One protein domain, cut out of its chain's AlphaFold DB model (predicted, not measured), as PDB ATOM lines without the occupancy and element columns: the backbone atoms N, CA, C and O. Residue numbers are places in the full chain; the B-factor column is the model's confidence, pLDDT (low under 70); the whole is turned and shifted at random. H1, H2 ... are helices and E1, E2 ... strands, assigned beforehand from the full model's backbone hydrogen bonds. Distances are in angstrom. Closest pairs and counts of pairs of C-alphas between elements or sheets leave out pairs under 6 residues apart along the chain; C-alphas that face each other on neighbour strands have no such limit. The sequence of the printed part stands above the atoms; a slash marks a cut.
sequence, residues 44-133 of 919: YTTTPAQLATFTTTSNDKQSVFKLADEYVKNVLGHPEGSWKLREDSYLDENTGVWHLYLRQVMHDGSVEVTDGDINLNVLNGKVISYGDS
ATOM      1  N   TYR A  44      15.238  13.506  23.173       94.56
ATOM      2  CA  TYR A  44      16.028  14.642  23.646       94.56
ATOM      3  C   TYR A  44      16.277  14.508  25.149       94.56
ATOM      4  O   TYR A  44      15.359  14.208  25.910       94.56
ATOM      5  N   THR A  45      17.523  14.687  25.582       94.25
ATOM      6  CA  THR A  45      17.943  14.550  26.983       94.25
ATOM      7  C   THR A  45      18.638  15.824  27.448       94.25
ATOM      8  O   THR A  45      19.688  16.176  26.919       94.25
ATOM      9  N   THR A  46      18.094  16.472  28.480       92.38
ATOM     10  CA  THR A  46      18.632  17.693  29.120       92.38
ATOM     11  C   THR A  46      19.396  17.424  30.420       92.38
ATOM     12  O   THR A  46      20.022  18.303  30.996       92.38
ATOM     13  N   THR A  47      19.388  16.180  30.902       87.88
ATOM     14  CA  THR A  47      20.165  15.745  32.075       87.88
ATOM     15  C   THR A  47      21.053  14.540  31.745       87.88
ATOM     16  O   THR A  47      20.896  13.461  32.322       87.88
ATOM     17  N   PRO A  48      21.988  14.689  30.790       88.50
ATOM     18  CA  PRO A  48      22.856  13.604  30.346       88.50
ATOM     19  C   PRO A  48      23.747  13.060  31.465       88.50
ATOM     20  O   PRO A  48      24.223  13.799  32.336       88.50
ATOM     21  N   ALA A  49      24.037  11.758  31.397       83.06
ATOM     22  CA  ALA A  49      25.013  11.123  32.271       83.06
ATOM     23  C   ALA A  49      26.388  11.780  32.080       83.06
ATOM     24  O   ALA A  49      26.875  11.904  30.955       83.06
ATOM     25  N   GLN A  50      26.999  12.187  33.192       80.69
ATOM     26  CA  GLN A  50      28.345  12.750  33.229       80.69
ATOM     27  C   GLN A  50      29.312  11.651  33.658       80.69
ATOM     28  O   GLN A  50      29.157  11.088  34.741       80.69
ATOM     29  N   LEU A  51      30.323  11.354  32.847       66.94
ATOM     30  CA  LEU A  51      31.373  10.408  33.220       66.94
ATOM     31  C   LEU A  51      32.673  11.178  33.440       66.94
ATOM     32  O   LEU A  51      33.074  11.982  32.606       66.94
ATOM     33  N   ALA A  52      33.331  10.936  34.577       62.19
ATOM     34  CA  ALA A  52      34.544  11.652  34.984       62.19
ATOM     35  C   ALA A  52      35.721  11.472  34.004       62.19
ATOM     36  O   ALA A  52      36.637  12.287  33.985       62.19
ATOM     37  N   THR A  53      35.694  10.420  33.182       61.28
ATOM     38  CA  THR A  53      36.658  10.175  32.099       61.28
ATOM     39  C   THR A  53      36.429  11.051  30.866       61.28
ATOM     40  O   THR A  53      37.341  11.178  30.061       61.28
ATOM     41  N   PHE A  54      35.253  11.673  30.730       61.75
ATOM     42  CA  PHE A  54      34.832  12.465  29.568       61.75
ATOM     43  C   PHE A  54      34.824  13.974  29.849       61.75
ATOM     44  O   PHE A  54      34.155  14.739  29.172       61.75
ATOM     45  N   THR A  55      35.553  14.446  30.860       60.03
ATOM     46  CA  THR A  55      35.723  15.890  31.068       60.03
ATOM     47  C   THR A  55      37.042  16.346  30.468       60.03
ATOM     48  O   THR A  55      38.105  15.999  30.984       60.03
ATOM     49  N   THR A  56      36.983  17.146  29.402       63.78
ATOM     50  CA  THR A  56      38.154  17.880  28.906       63.78
ATOM     51  C   THR A  56      38.314  19.193  29.674       63.78
ATOM     52  O   THR A  56      37.345  19.913  29.904       63.78
ATOM     53  N   THR A  57      39.543  19.524  30.079       63.00
ATOM     54  CA  THR A  57      39.880  20.858  30.611       63.00
ATOM     55  C   THR A  57      40.146  21.874  29.501       63.00
ATOM     56  O   THR A  57      40.241  23.064  29.781       63.00
ATOM     57  N   SER A  58      40.301  21.406  28.258       69.62
ATOM     58  CA  SER A  58      40.513  22.237  27.074       69.62
ATOM     59  C   SER A  58      39.210  22.412  26.296       69.62
ATOM     60  O   SER A  58      38.519  21.428  26.030       69.62
ATOM     61  N   ASN A  59      38.898  23.655  25.923       74.56
ATOM     62  CA  ASN A  59      37.721  24.019  25.123       74.56
ATOM     63  C   ASN A  59      38.044  24.162  23.621       74.56
ATOM     64  O   ASN A  59      37.281  24.776  22.880       74.56
ATOM     65  N   ASP A  60      39.200  23.660  23.179       83.69
ATOM     66  CA  ASP A  60      39.561  23.659  21.764       83.69
ATOM     67  C   ASP A  60      38.726  22.642  20.968       83.69
ATOM     68  O   ASP A  60      38.276  21.620  21.497       83.69
ATOM     69  N   LYS A  61      38.564  22.919  19.670       83.50
ATOM     70  CA  LYS A  61      37.750  22.129  18.740       83.50
ATOM     71  C   LYS A  61      38.107  20.635  18.761       83.50
ATOM     72  O   LYS A  61      37.213  19.800  18.813       83.50
ATOM     73  N   GLN A  62      39.396  20.280  18.773       86.25
ATOM     74  CA  GLN A  62      39.825  18.874  18.715       86.25
ATOM     75  C   GLN A  62      39.459  18.119  19.993       86.25
ATOM     76  O   GLN A  62      38.960  16.995  19.929       86.25
ATOM     77  N   SER A  63      39.666  18.740  21.155       86.94
ATOM     78  CA  SER A  63      39.328  18.135  22.445       86.94
ATOM     79  C   SER A  63      37.824  17.908  22.606       86.94
ATOM     80  O   SER A  63      37.407  16.854  23.088       86.94
ATOM     81  N   VAL A  64      37.002  18.871  22.180       89.50
ATOM     82  CA  VAL A  64      35.536  18.764  22.240       89.50
ATOM     83  C   VAL A  64      35.008  17.720  21.253       89.50
ATOM     84  O   VAL A  64      34.077  16.982  21.569       89.50
ATOM     85  N   PHE A  65      35.636  17.587  20.088       89.06
ATOM     86  CA  PHE A  65      35.243  16.582  19.099       89.06
ATOM     87  C   PHE A  65      35.583  15.171  19.572       89.06
ATOM     88  O   PHE A  65      34.746  14.277  19.499       89.06
ATOM     89  N   LYS A  66      36.764  14.991  20.170       89.50
ATOM     90  CA  LYS A  66      37.131  13.724  20.807       89.50
ATOM     91  C   LYS A  66      36.159  13.347  21.929       89.50
ATOM     92  O   LYS A  66      35.783  12.184  22.049       89.50
ATOM     93  N   LEU A  67      35.738  14.324  22.735       90.12
ATOM     94  CA  LEU A  67      34.696  14.126  23.741       90.12
ATOM     95  C   LEU A  67      33.396  13.619  23.099       90.12
ATOM     96  O   LEU A  67      32.816  12.657  23.598       90.12
ATOM     97  N   ALA A  68      32.946  14.235  22.007       91.06
ATOM     98  CA  ALA A  68      31.735  13.808  21.314       91.06
ATOM     99  C   ALA A  68      31.841  12.364  20.806       91.06
ATOM    100  O   ALA A  68      30.955  11.564  21.102       91.06
ATOM    101  N   ASP A  69      32.944  12.001  20.148       90.94
ATOM    102  CA  ASP A  69      33.180  10.631  19.671       90.94
ATOM    103  C   ASP A  69      33.145   9.613  20.817       90.94
ATOM    104  O   ASP A  69      32.463   8.586  20.741       90.94
ATOM    105  N   GLU A  70      33.838   9.901  21.921       90.62
ATOM    106  CA  GLU A  70      33.848   9.025  23.090       90.62
ATOM    107  C   GLU A  70      32.470   8.933  23.761       90.62
ATOM    108  O   GLU A  70      32.106   7.862  24.259       90.62
ATOM    109  N   TYR A  71      31.688  10.015  23.758       93.12
ATOM    110  CA  TYR A  71      30.339  10.038  24.316       93.12
ATOM    111  C   TYR A  71      29.369   9.197  23.477       93.12
ATOM    112  O   TYR A  71      28.654   8.348  24.013       93.12
ATOM    113  N   VAL A  72      29.384   9.377  22.156       93.62
ATOM    114  CA  VAL A  72      28.539   8.625  21.217       93.62
ATOM    115  C   VAL A  72      28.864   7.132  21.276       93.62
ATOM    116  O   VAL A  72      27.960   6.302  21.391       93.62
ATOM    117  N   LYS A  73      30.153   6.785  21.323       92.44
ATOM    118  CA  LYS A  73      30.611   5.398  21.449       92.44
ATOM    119  C   LYS A  73      30.223   4.760  22.783       92.44
ATOM    120  O   LYS A  73      29.613   3.696  22.817       92.44
ATOM    121  N   ASN A  74      30.613   5.381  23.897       90.56
ATOM    122  CA  ASN A  74      30.607   4.713  25.201       90.56
ATOM    123  C   ASN A  74      29.337   4.968  26.022       90.56
ATOM    124  O   ASN A  74      29.022   4.168  26.902       90.56
ATOM    125  N   VAL A  75      28.625   6.075  25.779       90.81
ATOM    126  CA  VAL A  75      27.387   6.425  26.499       90.81
ATOM    127  C   VAL A  75      26.161   6.107  25.665       90.81
ATOM    128  O   VAL A  75      25.217   5.509  26.177       90.81
ATOM    129  N   LEU A  76      26.169   6.495  24.388       92.00
ATOM    130  CA  LEU A  76      25.043   6.231  23.490       92.00
ATOM    131  C   LEU A  76      25.108   4.834  22.861       92.00
ATOM    132  O   LEU A  76      24.087   4.356  22.371       92.00
ATOM    133  N   GLY A  77      26.264   4.164  22.940       90.56
ATOM    134  CA  GLY A  77      26.437   2.764  22.553       90.56
ATOM    135  C   GLY A  77      26.476   2.534  21.045       90.56
ATOM    136  O   GLY A  77      26.145   1.438  20.599       90.56
ATOM    137  N   HIS A  78      26.832   3.552  20.257       90.38
ATOM    138  CA  HIS A  78      26.905   3.431  18.800       90.38
ATOM    139  C   HIS A  78      28.267   2.872  18.343       90.38
ATOM    140  O   HIS A  78      29.293   3.213  18.943       90.38
ATOM    141  N   PRO A  79      28.317   2.017  17.300       87.12
ATOM    142  CA  PRO A  79      29.569   1.438  16.807       87.12
ATOM    143  C   PRO A  79      30.535   2.487  16.250       87.12
ATOM    144  O   PRO A  79      30.151   3.337  15.456       87.12
ATOM    145  N   GLU A  80      31.814   2.395  16.611       86.31
ATOM    146  CA  GLU A  80      32.846   3.288  16.070       86.31
ATOM    147  C   GLU A  80      32.873   3.254  14.533       86.31
ATOM    148  O   GLU A  80      32.804   2.185  13.929       86.31
ATOM    149  N   GLY A  81      32.956   4.432  13.910       84.88
ATOM    150  CA  GLY A  81      32.899   4.586  12.454       84.88
ATOM    151  C   GLY A  81      31.484   4.654  11.866       84.88
ATOM    152  O   GLY A  81      31.354   4.868  10.664       84.88
ATOM    153  N   SER A  82      30.421   4.532  12.676       89.50
ATOM    154  CA  SER A  82      29.032   4.637  12.198       89.50
ATOM    155  C   SER A  82      28.486   6.070  12.162       89.50
ATOM    156  O   SER A  82      27.277   6.269  12.049       89.50
ATOM    157  N   TRP A  83      29.332   7.087  12.317       93.75
ATOM    158  CA  TRP A  83      28.937   8.491  12.215       93.75
ATOM    159  C   TRP A  83      30.058   9.343  11.642       93.75
ATOM    160  O   TRP A  83      31.236   9.001  11.730       93.75
ATOM    161  N   LYS A  84      29.668  10.496  11.105       92.62
ATOM    162  CA  LYS A  84      30.572  11.601  10.817       92.62
ATOM    163  C   LYS A  84      30.111  12.846  11.552       92.62
ATOM    164  O   LYS A  84      28.915  13.124  11.643       92.62
ATOM    165  N   LEU A  85      31.071  13.603  12.059       91.88
ATOM    166  CA  LEU A  85      30.815  14.946  12.549       91.88
ATOM    167  C   LEU A  85      30.614  15.874  11.347       91.88
ATOM    168  O   LEU A  85      31.416  15.860  10.412       91.88
ATOM    169  N   ARG A  86      29.539  16.655  11.357       92.00
ATOM    170  CA  ARG A  86      29.244  17.620  10.301       92.00
ATOM    171  C   ARG A  86      30.104  18.869  10.473       92.00
ATOM    172  O   ARG A  86      30.377  19.306  11.594       92.00
ATOM    173  N   GLU A  87      30.524  19.441   9.349       89.44
ATOM    174  CA  GLU A  87      31.428  20.598   9.306       89.44
ATOM    175  C   GLU A  87      30.806  21.876   9.872       89.44
ATOM    176  O   GLU A  87      31.531  22.739  10.363       89.44
ATOM    177  N   ASP A  88      29.477  21.953   9.877       91.81
ATOM    178  CA  ASP A  88      28.690  23.038  10.458       91.81
ATOM    179  C   ASP A  88      28.494  22.908  11.978       91.81
ATOM    180  O   ASP A  88      27.631  23.555  12.558       91.81
ATOM    181  N   SER A  89      29.298  22.074  12.642       95.06
ATOM    182  CA  SER A  89      29.433  22.078  14.100       95.06
ATOM    183  C   SER A  89      30.283  23.270  14.549       95.06
ATOM    184  O   SER A  89      31.420  23.434  14.088       95.06
ATOM    185  N   TYR A  90      29.781  24.069  15.489       94.75
ATOM    186  CA  TYR A  90      30.385  25.354  15.851       94.75
ATOM    187  C   TYR A  90      30.336  25.647  17.356       94.75
ATOM    188  O   TYR A  90      29.583  25.035  18.114       94.75
ATOM    189  N   LEU A  91      31.184  26.584  17.788       93.19
ATOM    190  CA  LEU A  91      31.108  27.210  19.105       93.19
ATOM    191  C   LEU A  91      30.268  28.475  18.975       93.19
ATOM    192  O   LEU A  91      30.638  29.379  18.229       93.19
ATOM    193  N   ASP A  92      29.178  28.562  19.723       92.38
ATOM    194  CA  ASP A  92      28.498  29.832  19.925       92.38
ATOM    195  C   ASP A  92      29.296  30.644  20.955       92.38
ATOM    196  O   ASP A  92      29.270  30.356  22.153       92.38
ATOM    197  N   GLU A  93      30.049  31.642  20.492       86.06
ATOM    198  CA  GLU A  93      30.887  32.480  21.357       86.06
ATOM    199  C   GLU A  93      30.074  33.288  22.376       86.06
ATOM    200  O   GLU A  93      30.577  33.589  23.467       86.06
ATOM    201  N   ASN A  94      28.804  33.585  22.068       83.50
ATOM    202  CA  ASN A  94      27.932  34.300  22.988       83.50
ATOM    203  C   ASN A  94      27.626  33.412  24.189       83.50
ATOM    204  O   ASN A  94      27.853  33.823  25.322       83.50
ATOM    205  N   THR A  95      27.158  32.183  23.963       88.12
ATOM    206  CA  THR A  95      26.735  31.279  25.048       88.12
ATOM    207  C   THR A  95      27.882  30.449  25.638       88.12
ATOM    208  O   THR A  95      27.783  29.962  26.768       88.12
ATOM    209  N   GLY A  96      28.980  30.294  24.895       88.75
ATOM    210  CA  GLY A  96      30.080  29.376  25.194       88.75
ATOM    211  C   GLY A  96      29.737  27.903  24.941       88.75
ATOM    212  O   GLY A  96      30.502  27.023  25.349       88.75
ATOM    213  N   VAL A  97      28.585  27.624  24.320       92.69
ATOM    214  CA  VAL A  97      28.113  26.270  24.021       92.69
ATOM    215  C   VAL A  97      28.645  25.836  22.660       92.69
ATOM    216  O   VAL A  97      28.478  26.515  21.651       92.69
ATOM    217  N   TRP A  98      29.270  24.666  22.625       95.19
ATOM    218  CA  TRP A  98      29.537  23.945  21.391       95.19
ATOM    219  C   TRP A  98      28.281  23.206  20.948       95.19
ATOM    220  O   TRP A  98      27.776  22.359  21.690       95.19
ATOM    221  N   HIS A  99      27.827  23.492  19.734       97.06
ATOM    222  CA  HIS A  99      26.760  22.779  19.047       97.06
ATOM    223  C   HIS A  99      27.394  21.819  18.040       97.06
ATOM    224  O   HIS A  99      27.989  22.234  17.045       97.06
ATOM    225  N   LEU A 100      27.334  20.523  18.341       97.25
ATOM    226  CA  LEU A 100      27.952  19.471  17.541       97.25
ATOM    227  C   LEU A 100      26.868  18.663  16.847       97.25
ATOM    228  O   LEU A 100      26.016  18.076  17.514       97.25
ATOM    229  N   TYR A 101      26.924  18.587  15.524       96.81
ATOM    230  CA  TYR A 101      25.955  17.852  14.722       96.81
ATOM    231  C   TYR A 101      26.636  16.647  14.089       96.81
ATOM    232  O   TYR A 101      27.628  16.777  13.377       96.81
ATOM    233  N   LEU A 102      26.112  15.456  14.345       95.94
ATOM    234  CA  LEU A 102      26.639  14.204  13.833       95.94
ATOM    235  C   LEU A 102      25.586  13.544  12.955       95.94
ATOM    236  O   LEU A 102      24.411  13.482  13.316       95.94
ATOM    237  N   ARG A 103      26.033  13.033  11.813       94.56
ATOM    238  CA  ARG A 103      25.217  12.301  10.847       94.56
ATOM    239  C   ARG A 103      25.620  10.838  10.880       94.56
ATOM    240  O   ARG A 103      26.808  10.527  10.762       94.56
ATOM    241  N   GLN A 104      24.651   9.948  11.042       94.31
ATOM    242  CA  GLN A 104      24.908   8.517  10.977       94.31
ATOM    243  C   GLN A 104      25.305   8.122   9.554       94.31
ATOM    244  O   GLN A 104      24.753   8.616   8.568       94.31
ATOM    245  N   VAL A 105      26.271   7.217   9.454       90.69
ATOM    246  CA  VAL A 105      26.764   6.678   8.187       90.69
ATOM    247  C   VAL A 105      26.893   5.163   8.277       90.69
ATOM    248  O   VAL A 105      27.142   4.606   9.345       90.69
ATOM    249  N   MET A 106      26.729   4.505   7.137       82.69
ATOM    250  CA  MET A 106      26.886   3.065   6.962       82.69
ATOM    251  C   MET A 106      28.018   2.774   5.972       82.69
ATOM    252  O   MET A 106      28.464   3.664   5.246       82.69
ATOM    253  N   HIS A 107      28.469   1.514   5.935       78.56
ATOM    254  CA  HIS A 107      29.450   1.016   4.956       78.56
ATOM    255  C   HIS A 107      30.735   1.849   4.922       78.56
ATOM    256  O   HIS A 107      31.068   2.453   3.902       78.56
ATOM    257  N   ASP A 108      31.414   1.929   6.067       70.56
ATOM    258  CA  ASP A 108      32.677   2.662   6.251       70.56
ATOM    259  C   ASP A 108      32.601   4.158   5.880       70.56
ATOM    260  O   ASP A 108      33.582   4.773   5.456       70.56
ATOM    261  N   GLY A 109      31.418   4.758   6.047       70.25
ATOM    262  CA  GLY A 109      31.187   6.185   5.830       70.25
ATOM    263  C   GLY A 109      30.628   6.555   4.458       70.25
ATOM    264  O   GLY A 109      30.376   7.734   4.225       70.25
ATOM    265  N   SER A 110      30.422   5.575   3.574       71.25
ATOM    266  CA  SER A 110      30.056   5.824   2.174       71.25
ATOM    267  C   SER A 110      28.604   6.248   1.951       71.25
ATOM    268  O   SER A 110      28.336   6.965   0.988       71.25
ATOM    269  N   VAL A 111      27.669   5.848   2.821       81.00
ATOM    270  CA  VAL A 111      26.231   6.145   2.666       81.00
ATOM    271  C   VAL A 111      25.671   6.732   3.958       81.00
ATOM    272  O   VAL A 111      25.798   6.130   5.022       81.00
ATOM    273  N   GLU A 112      25.045   7.904   3.877       89.94
ATOM    274  CA  GLU A 112      24.405   8.549   5.029       89.94
ATOM    275  C   GLU A 112      23.055   7.920   5.371       89.94
ATOM    276  O   GLU A 112      22.333   7.478   4.482       89.94
ATOM    277  N   VAL A 113      22.673   7.963   6.649       90.50
ATOM    278  CA  VAL A 113      21.278   7.799   7.085       90.50
ATOM    279  C   VAL A 113      20.692   9.196   7.293       90.50
ATOM    280  O   VAL A 113      21.065   9.875   8.248       90.50
ATOM    281  N   THR A 114      19.826   9.670   6.398       88.56
ATOM    282  CA  THR A 114      19.470  11.101   6.310       88.56
ATOM    283  C   THR A 114      18.632  11.620   7.469       88.56
ATOM    284  O   THR A 114      18.683  12.814   7.750       88.56
ATOM    285  N   ASP A 115      17.910  10.738   8.160       88.50
ATOM    286  CA  ASP A 115      17.144  11.020   9.381       88.50
ATOM    287  C   ASP A 115      17.818  10.478  10.661       88.50
ATOM    288  O   ASP A 115      17.226  10.476  11.747       88.50
ATOM    289  N   GLY A 116      19.062  10.004  10.534       92.75
ATOM    290  CA  GLY A 116      19.920   9.570  11.630       92.75
ATOM    291  C   GLY A 116      20.822  10.713  12.083       92.75
ATOM    292  O   GLY A 116      21.960  10.832  11.624       92.75
ATOM    293  N   ASP A 117      20.332  11.525  13.015       95.06
ATOM    294  CA  ASP A 117      21.014  12.702  13.538       95.06
ATOM    295  C   ASP A 117      21.273  12.579  15.049       95.06
ATOM    296  O   ASP A 117      20.446  12.092  15.827       95.06
ATOM    297  N   ILE A 118      22.437  13.064  15.475       96.38
ATOM    298  CA  ILE A 118      22.731  13.380  16.872       96.38
ATOM    299  C   ILE A 118      23.141  14.845  16.927       96.38
ATOM    300  O   ILE A 118      24.061  15.263  16.229       96.38
ATOM    301  N   ASN A 119      22.497  15.614  17.795       95.31
ATOM    302  CA  ASN A 119      22.966  16.936  18.186       95.31
ATOM    303  C   ASN A 119      23.480  16.858  19.626       95.31
ATOM    304  O   ASN A 119      22.741  16.477  20.531       95.31
ATOM    305  N   LEU A 120      24.750  17.183  19.845       96.06
ATOM    306  CA  LEU A 120      25.403  17.203  21.150       96.06
ATOM    307  C   LEU A 120      25.735  18.644  21.519       96.06
ATOM    308  O   LEU A 120      26.474  19.315  20.805       96.06
ATOM    309  N   ASN A 121      25.234  19.096  22.667       96.38
ATOM    310  CA  ASN A 121      25.530  20.422  23.191       96.38
ATOM    311  C   ASN A 121      26.537  20.297  24.334       96.38
ATOM    312  O   ASN A 121      26.272  19.610  25.329       96.38
ATOM    313  N   VAL A 122      27.691  20.949  24.204       93.75
ATOM    314  CA  VAL A 122      28.792  20.867  25.173       93.75
ATOM    315  C   VAL A 122      29.094  22.249  25.735       93.75
ATOM    316  O   VAL A 122      29.392  23.177  24.998       93.75
ATOM    317  N   LEU A 123      29.076  22.381  27.060       89.12
ATOM    318  CA  LEU A 123      29.417  23.616  27.760       89.12
ATOM    319  C   LEU A 123      30.486  23.321  28.808       89.12
ATOM    320  O   LEU A 123      30.309  22.444  29.658       89.12
ATOM    321  N   ASN A 124      31.602  24.053  28.764       84.38
ATOM    322  CA  ASN A 124      32.723  23.897  29.700       84.38
ATOM    323  C   ASN A 124      33.235  22.442  29.801       84.38
ATOM    324  O   ASN A 124      33.439  21.916  30.898       84.38
ATOM    325  N   GLY A 125      33.393  21.778  28.649       83.62
ATOM    326  CA  GLY A 125      33.895  20.402  28.561       83.62
ATOM    327  C   GLY A 125      32.935  19.332  29.092       83.62
ATOM    328  O   GLY A 125      33.375  18.222  29.393       83.62
ATOM    329  N   LYS A 126      31.644  19.656  29.242       87.75
ATOM    330  CA  LYS A 126      30.586  18.734  29.673       87.75
ATOM    331  C   LYS A 126      29.442  18.723  28.675       87.75
ATOM    332  O   LYS A 126      28.974  19.784  28.273       87.75
ATOM    333  N   VAL A 127      28.952  17.534  28.332       92.62
ATOM    334  CA  VAL A 127      27.709  17.390  27.564       92.62
ATOM    335  C   VAL A 127      26.560  17.864  28.449       92.62
ATOM    336  O   VAL A 127      26.360  17.307  29.525       92.62
ATOM    337  N   ILE A 128      25.836  18.898  28.034       93.50
ATOM    338  CA  ILE A 128      24.715  19.477  28.790       93.50
ATOM    339  C   ILE A 128      23.360  19.015  28.263       93.50
ATOM    340  O   ILE A 128      22.430  18.852  29.042       93.50
ATOM    341  N   SER A 129      23.260  18.722  26.971       96.56
ATOM    342  CA  SER A 129      22.096  18.065  26.394       96.56
ATOM    343  C   SER A 129      22.464  17.351  25.103       96.56
ATOM    344  O   SER A 129      23.511  17.623  24.508       96.56
ATOM    345  N   TYR A 130      21.615  16.416  24.686       97.00
ATOM    346  CA  TYR A 130      21.739  15.786  23.379       97.00
ATOM    347  C   TYR A 130      20.397  15.312  22.833       97.00
ATOM    348  O   TYR A 130      19.512  14.918  23.600       97.00
ATOM    349  N   GLY A 131      20.268  15.310  21.513       96.19
ATOM    350  CA  GLY A 131      19.267  14.537  20.791       96.19
ATOM    351  C   GLY A 131      19.893  13.359  20.060       96.19
ATOM    352  O   GLY A 131      21.074  13.393  19.725       96.19
ATOM    353  N   ASP A 132      19.118  12.297  19.870       94.75
ATOM    354  CA  ASP A 132      19.602  11.049  19.279       94.75
ATOM    355  C   ASP A 132      18.479  10.335  18.527       94.75
ATOM    356  O   ASP A 132      17.558   9.803  19.154       94.75
ATOM    357  N   SER A 133      18.568  10.332  17.196       93.06
ATOM    358  CA  SER A 133      17.677   9.600  16.290       93.06
ATOM    359  C   SER A 133      18.391   8.503  15.494       93.06
ATOM    360  O   SER A 133      17.791   7.916  14.594       93.06
TER     361      SER A 133
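What this domain is: This is residues 44 to 133 of the 919 residues of the protein "Extracellular metalloproteinase" of Tulasnella calospora MUT 4182 (UniProt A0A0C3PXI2). A strongly twisted antiparallel sheet, its long strands E3 and E4 side by side, curls round one helix, H1. The 90 printed residues run H1 E1 E2 E3 E4 E5, class mixed; E2 to E5 form a meander, each strand the antiparallel neighbour of the one before. The whole is compact, radius of gyration of the C-alphas 12.5 A, spanning 34 by 25 by 24 A.

Where its parts are: E3 is residues 97 to 106, 28.8 A; E4, 111 to 123, 30.7 A, bends by 77 degrees at residue 115. E5 is 126 to 132, E1 83 to 85, E2 90 to 92. H1, 61 to 74, 19.9 A, begins at C-alpha 61 (37.750, 22.129, 18.740); E5 ends at C-alpha 132 (19.602, 11.049, 19.279).

How they stand to each other: E1 and E2 lie on one side of E3, E4 on the other. Within hydrogen-bond range are N 84 and O 103 for E1 and E3, 2.9 A; N 92 and O 97 for E2 and E3, 2.9 A; N 100 and O 120 for E3 and E4, 2.9 A; N 121 and O 129 for E4 and E5, 2.9 A. H1 is on the sheet; its closest C-alphas to E4 are Ala 68 and Leu 120, 7.2 A. Every O i to N i+4 pair of H1 is within range.

The domain as a whole: The farthest C-alphas, Asn 94 and His 107, are 37.9 A apart. The printed part has no cut and no long link; pLDDT is under 70 at residues 51 to 58.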